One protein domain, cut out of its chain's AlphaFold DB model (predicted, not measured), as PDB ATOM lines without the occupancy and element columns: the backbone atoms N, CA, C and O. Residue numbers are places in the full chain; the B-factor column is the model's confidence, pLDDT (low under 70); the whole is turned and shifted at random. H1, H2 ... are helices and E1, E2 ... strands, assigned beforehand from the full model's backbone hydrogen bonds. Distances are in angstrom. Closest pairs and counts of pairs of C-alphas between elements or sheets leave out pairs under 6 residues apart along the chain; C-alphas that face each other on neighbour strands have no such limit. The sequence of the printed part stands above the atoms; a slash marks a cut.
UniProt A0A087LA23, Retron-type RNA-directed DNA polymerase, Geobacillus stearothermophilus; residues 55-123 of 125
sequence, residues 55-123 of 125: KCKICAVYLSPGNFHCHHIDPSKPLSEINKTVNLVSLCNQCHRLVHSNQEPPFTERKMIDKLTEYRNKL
ATOM      1  N   LYS A  55     -22.644  27.657 -21.481       97.88
ATOM      2  CA  LYS A  55     -22.982  27.687 -20.054       97.88
ATOM      3  C   LYS A  55     -23.062  26.284 -19.476       97.88
ATOM      4  O   LYS A  55     -23.499  25.348 -20.141       97.88
ATOM      5  N   CYS A  56     -22.710  26.153 -18.199       97.81
ATOM      6  CA  CYS A  56     -22.970  24.935 -17.450       97.81
ATOM      7  C   CYS A  56     -24.471  24.650 -17.449       97.81
ATOM      8  O   CYS A  56     -25.280  25.511 -17.094       97.81
ATOM      9  N   LYS A  57     -24.860  23.423 -17.801       97.69
ATOM     10  CA  LYS A  57     -26.283  23.095 -17.895       97.69
ATOM     11  C   LYS A  57     -27.000  23.035 -16.559       97.69
ATOM     12  O   LYS A  57     -28.201  23.301 -16.554       97.69
ATOM     13  N   ILE A  58     -26.282  22.808 -15.461       97.44
ATOM     14  CA  ILE A  58     -26.818  22.834 -14.095       97.44
ATOM     15  C   ILE A  58     -26.841  24.271 -13.563       97.44
ATOM     16  O   ILE A  58     -27.925  24.830 -13.403       97.44
ATOM     17  N   CYS A  59     -25.671  24.892 -13.364       96.88
ATOM     18  CA  CYS A  59     -25.558  26.169 -12.651       96.88
ATOM     19  C   CYS A  59     -25.582  27.436 -13.521       96.88
ATOM     20  O   CYS A  59     -25.484  28.536 -12.993       96.88
ATOM     21  N   ALA A  60     -25.671  27.305 -14.847       96.88
ATOM     22  CA  ALA A  60     -25.712  28.412 -15.809       96.88
ATOM     23  C   ALA A  60     -24.485  29.355 -15.847       96.88
ATOM     24  O   ALA A  60     -24.479  30.286 -16.655       96.88
ATOM     25  N   VAL A  61     -23.432  29.096 -15.062       96.69
ATOM     26  CA  VAL A  61     -22.135  29.788 -15.169       96.69
ATOM     27  C   VAL A  61     -21.549  29.622 -16.569       96.69
ATOM     28  O   VAL A  61     -21.623  28.539 -17.154       96.69
ATOM     29  N   TYR A  62     -20.950  30.692 -17.092       97.56
ATOM     30  CA  TYR A  62     -20.231  30.664 -18.361       97.56
ATOM     31  C   TYR A  62     -18.999  29.758 -18.289       97.56
ATOM     32  O   TYR A  62     -18.248  29.748 -17.310       97.56
ATOM     33  N   LEU A  63     -18.812  28.987 -19.353       96.50
ATOM     34  CA  LEU A  63     -17.717  28.050 -19.504       96.50
ATOM     35  C   LEU A  63     -16.592  28.686 -20.319       96.50
ATOM     36  O   LEU A  63     -16.809  29.400 -21.296       96.50
ATOM     37  N   SER A  64     -15.385  28.378 -19.893       91.94
ATOM     38  CA  SER A  64     -14.090  28.756 -20.432       91.94
ATOM     39  C   SER A  64     -13.233  27.487 -20.498       91.94
ATOM     40  O   SER A  64     -13.548  26.512 -19.808       91.94
ATOM     41  N   PRO A  65     -12.131  27.470 -21.262       87.38
ATOM     42  CA  PRO A  65     -11.284  26.282 -21.370       87.38
ATOM     43  C   PRO A  65     -10.829  25.695 -20.020       87.38
ATOM     44  O   PRO A  65     -10.697  24.484 -19.902       87.38
ATOM     45  N   GLY A  66     -10.649  26.523 -18.982       91.12
ATOM     46  CA  GLY A  66     -10.216  26.069 -17.651       91.12
ATOM     47  C   GLY A  66     -11.322  25.515 -16.742       91.12
ATOM     48  O   GLY A  66     -11.017  24.932 -15.699       91.12
ATOM     49  N   ASN A  67     -12.600  25.705 -17.089       94.69
ATOM     50  CA  ASN A  67     -13.722  25.197 -16.294       94.69
ATOM     51  C   ASN A  67     -14.760  24.397 -17.097       94.69
ATOM     52  O   ASN A  67     -15.807  24.069 -16.547       94.69
ATOM     53  N   PHE A  68     -14.514  24.116 -18.378       94.69
ATOM     54  CA  PHE A  68     -15.394  23.325 -19.235       94.69
ATOM     55  C   PHE A  68     -15.116  21.828 -19.079       94.69
ATOM     56  O   PHE A  68     -13.993  21.373 -19.281       94.69
ATOM     57  N   HIS A  69     -16.165  21.049 -18.822       95.31
ATOM     58  CA  HIS A  69     -16.138  19.597 -18.959       95.31
ATOM     59  C   HIS A  69     -17.313  19.111 -19.800       95.31
ATOM     60  O   HIS A  69     -18.459  19.507 -19.578       95.31
ATOM     61  N   CYS A  70     -17.023  18.194 -20.719       94.88
ATOM     62  CA  CYS A  70     -18.033  17.380 -21.374       94.88
ATOM     63  C   CYS A  70     -18.341  16.165 -20.494       94.88
ATOM     64  O   CYS A  70     -17.430  15.460 -20.058       94.88
ATOM     65  N   HIS A  71     -19.618  15.939 -20.218       95.81
ATOM     66  CA  HIS A  71     -20.096  14.855 -19.374       95.81
ATOM     67  C   HIS A  71     -21.013  13.922 -20.165       95.81
ATOM     68  O   HIS A  71     -21.920  14.390 -20.854       95.81
ATOM     69  N   HIS A  72     -20.794  12.613 -20.036       95.62
ATOM     70  CA  HIS A  72     -21.698  11.583 -20.545       95.62
ATOM     71  C   HIS A  72     -22.902  11.451 -19.612       95.62
ATOM     72  O   HIS A  72     -22.732  11.103 -18.450       95.62
ATOM     73  N   ILE A  73     -24.101  11.718 -20.129       95.75
ATOM     74  CA  ILE A  73     -25.357  11.695 -19.373       95.75
ATOM     75  C   ILE A  73     -25.713  10.267 -18.938       95.75
ATOM     76  O   ILE A  73     -26.050  10.058 -17.779       95.75
ATOM     77  N   ASP A  74     -25.658   9.306 -19.863       94.69
ATOM     78  CA  ASP A  74     -25.832   7.874 -19.597       94.69
ATOM     79  C   ASP A  74     -24.565   7.135 -20.083       94.69
ATOM     80  O   ASP A  74     -24.367   6.975 -21.298       94.69
ATOM     81  N   PRO A  75     -23.663   6.726 -19.170       92.56
ATOM     82  CA  PRO A  75     -22.433   6.025 -19.530       92.56
ATOM     83  C   PRO A  75     -22.679   4.568 -19.955       92.56
ATOM     84  O   PRO A  75     -21.768   3.943 -20.489       92.56
ATOM     85  N   SER A  76     -23.891   4.024 -19.769       93.00
ATOM     86  CA  SER A  76     -24.231   2.647 -20.153       93.00
ATOM     87  C   SER A  76     -24.607   2.512 -21.636       93.00
ATOM     88  O   SER A  76     -25.002   1.435 -22.090       93.00
ATOM     89  N   LYS A  77     -24.569   3.611 -22.399       93.06
ATOM     90  CA  LYS A  77     -24.911   3.629 -23.823       93.06
ATOM     91  C   LYS A  77     -23.891   2.844 -24.662       93.06
ATOM     92  O   LYS A  77     -22.694   2.912 -24.390       93.06
ATOM     93  N   PRO A  78     -24.327   2.134 -25.723       94.94
ATOM     94  CA  PRO A  78     -23.409   1.432 -26.618       94.94
ATOM     95  C   PRO A  78     -22.514   2.417 -27.383       94.94
ATOM     96  O   PRO A  78     -22.861   3.588 -27.542       94.94
ATOM     97  N   LEU A  79     -21.398   1.934 -27.942       89.81
ATOM     98  CA  LEU A  79     -20.425   2.760 -28.682       89.81
ATOM     99  C   LEU A  79     -21.045   3.576 -29.830       89.81
ATOM    100  O   LEU A  79     -20.586   4.674 -30.130       89.81
ATOM    101  N   SER A  80     -22.119   3.075 -30.445       89.50
ATOM    102  CA  SER A  80     -22.857   3.778 -31.500       89.50
ATOM    103  C   SER A  80     -23.669   4.982 -31.000       89.50
ATOM    104  O   SER A  80     -24.137   5.783 -31.812       89.50
ATOM    105  N   GLU A  81     -23.865   5.121 -29.688       91.50
ATOM    106  CA  GLU A  81     -24.656   6.187 -29.063       91.50
ATOM    107  C   GLU A  81     -23.888   7.009 -28.028       91.50
ATOM    108  O   GLU A  81     -24.263   8.157 -27.792       91.50
ATOM    109  N   ILE A  82     -22.825   6.461 -27.436       92.06
ATOM    110  CA  ILE A  82     -22.150   7.053 -26.277       92.06
ATOM    111  C   ILE A  82     -21.629   8.473 -26.552       92.06
ATOM    112  O   ILE A  82     -21.886   9.369 -25.751       92.06
ATOM    113  N   ASN A  83     -21.032   8.697 -27.731       90.31
ATOM    114  CA  ASN A  83     -20.464   9.983 -28.157       90.31
ATOM    115  C   ASN A  83     -21.449  10.865 -28.944       90.31
ATOM    116  O   ASN A  83     -21.065  11.900 -29.491       90.31
ATOM    117  N   LYS A  84     -22.729  10.475 -29.052       90.81
ATOM    118  CA  LYS A  84     -23.722  11.336 -29.704       90.81
ATOM    119  C   LYS A  84     -23.961  12.562 -28.838       90.81
ATOM    120  O   LYS A  84     -24.116  12.456 -27.626       90.81
ATOM    121  N   THR A  85     -24.107  13.723 -29.474       91.62
ATOM    122  CA  THR A  85     -24.327  14.997 -28.773       91.62
ATOM    123  C   THR A  85     -25.491  14.926 -27.781       91.62
ATOM    124  O   THR A  85     -25.393  15.494 -26.701       91.62
ATOM    125  N   VAL A  86     -26.561  14.182 -28.080       93.00
ATOM    126  CA  VAL A  86     -27.715  13.984 -27.177       93.00
ATOM    127  C   VAL A  86     -27.373  13.288 -25.853       93.00
ATOM    128  O   VAL A  86     -28.089  13.495 -24.880       93.00
ATOM    129  N   ASN A  87     -26.295  12.500 -25.802       95.44
ATOM    130  CA  ASN A  87     -25.798  11.838 -24.593       95.44
ATOM    131  C   ASN A  87     -24.689  12.636 -23.891       95.44
ATOM    132  O   ASN A  87     -24.164  12.201 -22.874       95.44
ATOM    133  N   LEU A  88     -24.311  13.796 -24.423       95.69
ATOM    134  CA  LEU A  88     -23.221  14.612 -23.904       95.69
ATOM    135  C   LEU A  88     -23.744  15.960 -23.410       95.69
ATOM    136  O   LEU A  88     -24.704  16.504 -23.962       95.69
ATOM    137  N   VAL A  89     -23.117  16.533 -22.383       97.25
ATOM    138  CA  VAL A  89     -23.535  17.811 -21.790       97.25
ATOM    139  C   VAL A  89     -22.365  18.637 -21.256       97.25
ATOM    140  O   VAL A  89     -21.413  18.092 -20.709       97.25
ATOM    141  N   SER A  90     -22.454  19.963 -21.389       97.94
ATOM    142  CA  SER A  90     -21.459  20.907 -20.865       97.94
ATOM    143  C   SER A  90     -21.693  21.210 -19.381       97.94
ATOM    144  O   SER A  90     -22.723  21.786 -19.006       97.94
ATOM    145  N   LEU A  91     -20.722  20.888 -18.526       97.81
ATOM    146  CA  LEU A  91     -20.739  21.176 -17.089       97.81
ATOM    147  C   LEU A  91     -19.504  21.974 -16.657       97.81
ATOM    148  O   LEU A  91     -18.459  21.909 -17.298       97.81
ATOM    149  N   CYS A  92     -19.624  22.715 -15.549       97.69
ATOM    150  CA  CYS A  92     -18.452  23.264 -14.874       97.69
ATOM    151  C   CYS A  92     -17.784  22.211 -13.974       97.69
ATOM    152  O   CYS A  92     -18.439  21.247 -13.571       97.69
ATOM    153  N   ASN A  93     -16.525  22.428 -13.579       96.81
ATOM    154  CA  ASN A  93     -15.750  21.512 -12.719       96.81
ATOM    155  C   ASN A  93     -16.514  21.085 -11.453       96.81
ATOM    156  O   ASN A  93     -16.489  19.926 -11.047       96.81
ATOM    157  N   GLN A  94     -17.204  22.029 -10.807       96.12
ATOM    158  CA  GLN A  94     -17.971  21.759  -9.594       96.12
ATOM    159  C   GLN A  94     -19.199  20.893  -9.879       96.12
ATOM    160  O   GLN A  94     -19.381  19.867  -9.235       96.12
ATOM    161  N   CYS A  95     -20.013  21.277 -10.863       97.38
ATOM    162  CA  CYS A  95     -21.211  20.528 -11.232       97.38
ATOM    163  C   CYS A  95     -20.874  19.122 -11.731       97.38
ATOM    164  O   CYS A  95     -21.573  18.178 -11.382       97.38
ATOM    165  N   HIS A  96     -19.788  18.968 -12.493       96.88
ATOM    166  CA  HIS A  96     -19.348  17.661 -12.971       96.88
ATOM    167  C   HIS A  96     -18.989  16.723 -11.809       96.88
ATOM    168  O   HIS A  96     -19.428  15.578 -11.798       96.88
ATOM    169  N   ARG A  97     -18.272  17.220 -10.790       95.94
ATOM    170  CA  ARG A  97     -17.997  16.452  -9.563       95.94
ATOM    171  C   ARG A  97     -19.267  16.147  -8.771       95.94
ATOM    172  O   ARG A  97     -19.436  15.026  -8.307       95.94
ATOM    173  N   LEU A  98     -20.168  17.123  -8.639       96.12
ATOM    174  CA  LEU A  98     -21.412  16.957  -7.884       96.12
ATOM    175  C   LEU A  98     -22.309  15.867  -8.475       96.12
ATOM    176  O   LEU A  98     -22.874  15.089  -7.710       96.12
ATOM    177  N   VAL A  99     -22.406  15.788  -9.806       96.38
ATOM    178  CA  VAL A  99     -23.190  14.759 -10.510       96.38
ATOM    179  C   VAL A  99     -22.725  13.343 -10.153       96.38
ATOM    180  O   VAL A  99     -23.561  12.466 -10.005       96.38
ATOM    181  N   HIS A 100     -21.430  13.137  -9.898       94.50
ATOM    182  CA  HIS A 100     -20.862  11.840  -9.494       94.50
ATOM    183  C   HIS A 100     -20.742  11.644  -7.975       94.50
ATOM    184  O   HIS A 100     -20.045  10.742  -7.518       94.50
ATOM    185  N   SER A 101     -21.362  12.502  -7.165       93.06
ATOM    186  CA  SER A 101     -21.249  12.445  -5.703       93.06
ATOM    187  C   SER A 101     -22.611  12.513  -5.027       93.06
ATOM    188  O   SER A 101     -23.557  13.065  -5.584       93.06
ATOM    189  N   ASN A 102     -22.671  12.060  -3.775       88.75
ATOM    190  CA  ASN A 102     -23.844  12.206  -2.904       88.75
ATOM    191  C   ASN A 102     -23.800  13.485  -2.053       88.75
ATOM    192  O   ASN A 102     -24.559  13.619  -1.098       88.75
ATOM    193  N   GLN A 103     -22.897  14.420  -2.362       91.44
ATOM    194  CA  GLN A 103     -22.780  15.666  -1.611       91.44
ATOM    195  C   GLN A 103     -23.987  16.570  -1.863       91.44
ATOM    196  O   GLN A 103     -24.490  16.656  -2.994       91.44
ATOM    197  N   GLU A 104     -24.421  17.282  -0.824       89.94
ATOM    198  CA  GLU A 104     -25.391  18.352  -1.007       89.94
ATOM    199  C   GLU A 104     -24.795  19.455  -1.888       89.94
ATOM    200  O   GLU A 104     -23.638  19.856  -1.701       89.94
ATOM    201  N   PRO A 105     -25.547  19.936  -2.890       92.25
ATOM    202  CA  PRO A 105     -25.081  21.038  -3.700       92.25
ATOM    203  C   PRO A 105     -25.022  22.320  -2.862       92.25
ATOM    204  O   PRO A 105     -25.927  22.583  -2.077       92.25
ATOM    205  N   PRO A 106     -24.056  23.213  -3.115       91.75
ATOM    206  CA  PRO A 106     -24.030  24.535  -2.491       91.75
ATOM    207  C   PRO A 106     -25.047  25.507  -3.118       91.75
ATOM    208  O   PRO A 106     -24.943  26.718  -2.941       91.75
ATOM    209  N   PHE A 107     -25.992  25.000  -3.915       91.44
ATOM    210  CA  PHE A 107     -27.004  25.799  -4.595       91.44
ATOM    211  C   PHE A 107     -28.237  25.918  -3.706       91.44
ATOM    212  O   PHE A 107     -28.705  24.922  -3.165       91.44
ATOM    213  N   THR A 108     -28.818  27.110  -3.632       91.81
ATOM    214  CA  THR A 108     -30.131  27.326  -3.002       91.81
ATOM    215  C   THR A 108     -31.265  27.338  -4.029       91.81
ATOM    216  O   THR A 108     -32.426  27.107  -3.694       91.81
ATOM    217  N   GLU A 109     -30.951  27.582  -5.305       96.00
ATOM    218  CA  GLU A 109     -31.944  27.648  -6.372       96.00
ATOM    219  C   GLU A 109     -32.495  26.261  -6.718       96.00
ATOM    220  O   GLU A 109     -31.789  25.400  -7.253       96.00
ATOM    221  N   ARG A 110     -33.806  26.075  -6.518       95.19
ATOM    222  CA  ARG A 110     -34.514  24.818  -6.815       95.19
ATOM    223  C   ARG A 110     -34.245  24.302  -8.231       95.19
ATOM    224  O   ARG A 110     -33.938  23.134  -8.407       95.19
ATOM    225  N   LYS A 111     -34.231  25.187  -9.232       96.25
ATOM    226  CA  LYS A 111     -33.966  24.820 -10.632       96.25
ATOM    227  C   LYS A 111     -32.595  24.160 -10.842       96.25
ATOM    228  O   LYS A 111     -32.457  23.315 -11.724       96.25
ATOM    229  N   MET A 112     -31.571  24.571 -10.093       96.81
ATOM    230  CA  MET A 112     -30.236  23.967 -10.182       96.81
ATOM    231  C   MET A 112     -30.223  22.599  -9.498       96.81
ATOM    232  O   MET A 112     -29.638  21.659 -10.034       96.81
ATOM    233  N   ILE A 113     -30.904  22.489  -8.354       95.81
ATOM    234  CA  ILE A 113     -31.065  21.239  -7.603       95.81
ATOM    235  C   ILE A 113     -31.805  20.202  -8.458       95.81
ATOM    236  O   ILE A 113     -31.297  19.099  -8.637       95.81
ATOM    237  N   ASP A 114     -32.932  20.575  -9.069       96.00
ATOM    238  CA  ASP A 114     -33.738  19.689  -9.917       96.00
ATOM    239  C   ASP A 114     -32.916  19.120 -11.077       96.00
ATOM    240  O   ASP A 114     -32.933  17.919 -11.337       96.00
ATOM    241  N   LYS A 115     -32.126  19.970 -11.745       96.50
ATOM    242  CA  LYS A 115     -31.241  19.536 -12.831       96.50
ATOM    243  C   LYS A 115     -30.118  18.627 -12.352       96.50
ATOM    244  O   LYS A 115     -29.788  17.667 -13.037       96.50
ATOM    245  N   LEU A 116     -29.491  18.938 -11.218       96.69
ATOM    246  CA  LEU A 116     -28.455  18.076 -10.649       96.69
ATOM    247  C   LEU A 116     -29.022  16.682 -10.360       96.69
ATOM    248  O   LEU A 116     -28.408  15.687 -10.740       96.69
ATOM    249  N   THR A 117     -30.206  16.621  -9.755       95.06
ATOM    250  CA  THR A 117     -30.934  15.375  -9.500       95.06
ATOM    251  C   THR A 117     -31.279  14.649 -10.800       95.06
ATOM    252  O   THR A 117     -31.053  13.447 -10.902       95.06
ATOM    253  N   GLU A 118     -31.745  15.364 -11.829       95.06
ATOM    254  CA  GLU A 118     -32.013  14.795 -13.155       95.06
ATOM    255  C   GLU A 118     -30.772  14.105 -13.742       95.06
ATOM    256  O   GLU A 118     -30.874  12.981 -14.230       95.06
ATOM    257  N   TYR A 119     -29.602  14.751 -13.695       95.62
ATOM    258  CA  TYR A 119     -28.365  14.159 -14.215       95.62
ATOM    259  C   TYR A 119     -27.873  12.989 -13.358       95.62
ATOM    260  O   TYR A 119     -27.501  11.966 -13.923       95.62
ATOM    261  N   ARG A 120     -27.942  13.089 -12.023       95.00
ATOM    262  CA  ARG A 120     -27.621  11.975 -11.111       95.00
ATOM    263  C   ARG A 120     -28.462  10.735 -11.409       95.00
ATOM    264  O   ARG A 120     -27.915   9.652 -11.535       95.00
ATOM    265  N   ASN A 121     -29.768  10.897 -11.607       93.31
ATOM    266  CA  ASN A 121     -30.677   9.779 -11.886       93.31
ATOM    267  C   ASN A 121     -30.418   9.103 -13.242       93.31
ATOM    268  O   ASN A 121     -30.835   7.965 -13.454       93.31
ATOM    269  N   LYS A 122     -29.777   9.804 -14.185       92.00
ATOM    270  CA  LYS A 122     -29.417   9.254 -15.501       92.00
ATOM    271  C   LYS A 122     -28.092   8.497 -15.489       92.00
ATOM    272  O   LYS A 122     -27.868   7.696 -16.395       92.00
ATOM    273  N   LEU A 123     -27.264   8.692 -14.460       86.44
ATOM    274  CA  LEU A 123     -26.115   7.840 -14.193       86.44
ATOM    275  C   LEU A 123     -26.626   6.469 -13.745       86.44
ATOM    276  O   LEU A 123     -26.850   6.222 -12.564       86.44
TER     277      LEU A 123
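AT A GLANCE: This is residues 55 to 123 of the 125 residues of the protein "Retron-type RNA-directed DNA polymerase" of Geobacillus stearothermophilus (UniProt A0A087LA23). A two-stranded ribbon, E1 and E2, has short H1 in the loop at one end, while H2 follows E2 directly at the other and meets the longer H3 at a steep angle. The 69 printed residues hold E1, H1, E2, H2 and H3 in chain order; the antiparallel sheet E1 - E2 and the helices are of mixed class, with under half of the residues in named elements. The whole is compact, radius of gyration of the C-alphas 12.0 A, spanning 37 by 27 by 17 A.

IN THESE COORDINATES: After residues 55 to 67, with no named element, E1 is 68 to 72, 13.4 A, from C-alpha 68 at (-15.394, 23.325, -19.235). H1 is 79 to 82, E2 88 to 92, H2 93 to 99. H3 is 110 to 122, 18.5 A, ending at C-alpha 122 (-29.417, 9.254, -15.501).

HOW THE PARTS SIT: E1 and E2 are antiparallel at 142 degrees, with N 71 and O 89 within hydrogen-bond range, 2.8 A. The closest C-alphas of E1 and H2, His 69 and Asn 93, are 6.5 A apart. H2 and H3 touch, H3 with residues 116 to 120 alone, closest C-alphas Val 99 and Arg 120, 5.3 A, at a steep tilt of 65 degrees, the same way. H3 is apart from E1 and E2. In H2 and H3 every O i to N i+4 pair is within hydrogen-bond range; H1 is too short for one.

THE WHOLE: The farthest C-alphas, Ser 80 and Thr 108, are 37.7 A apart. The printed part has no cut, no link between its named elements is long, and no printed residue is under 70 in pLDDT.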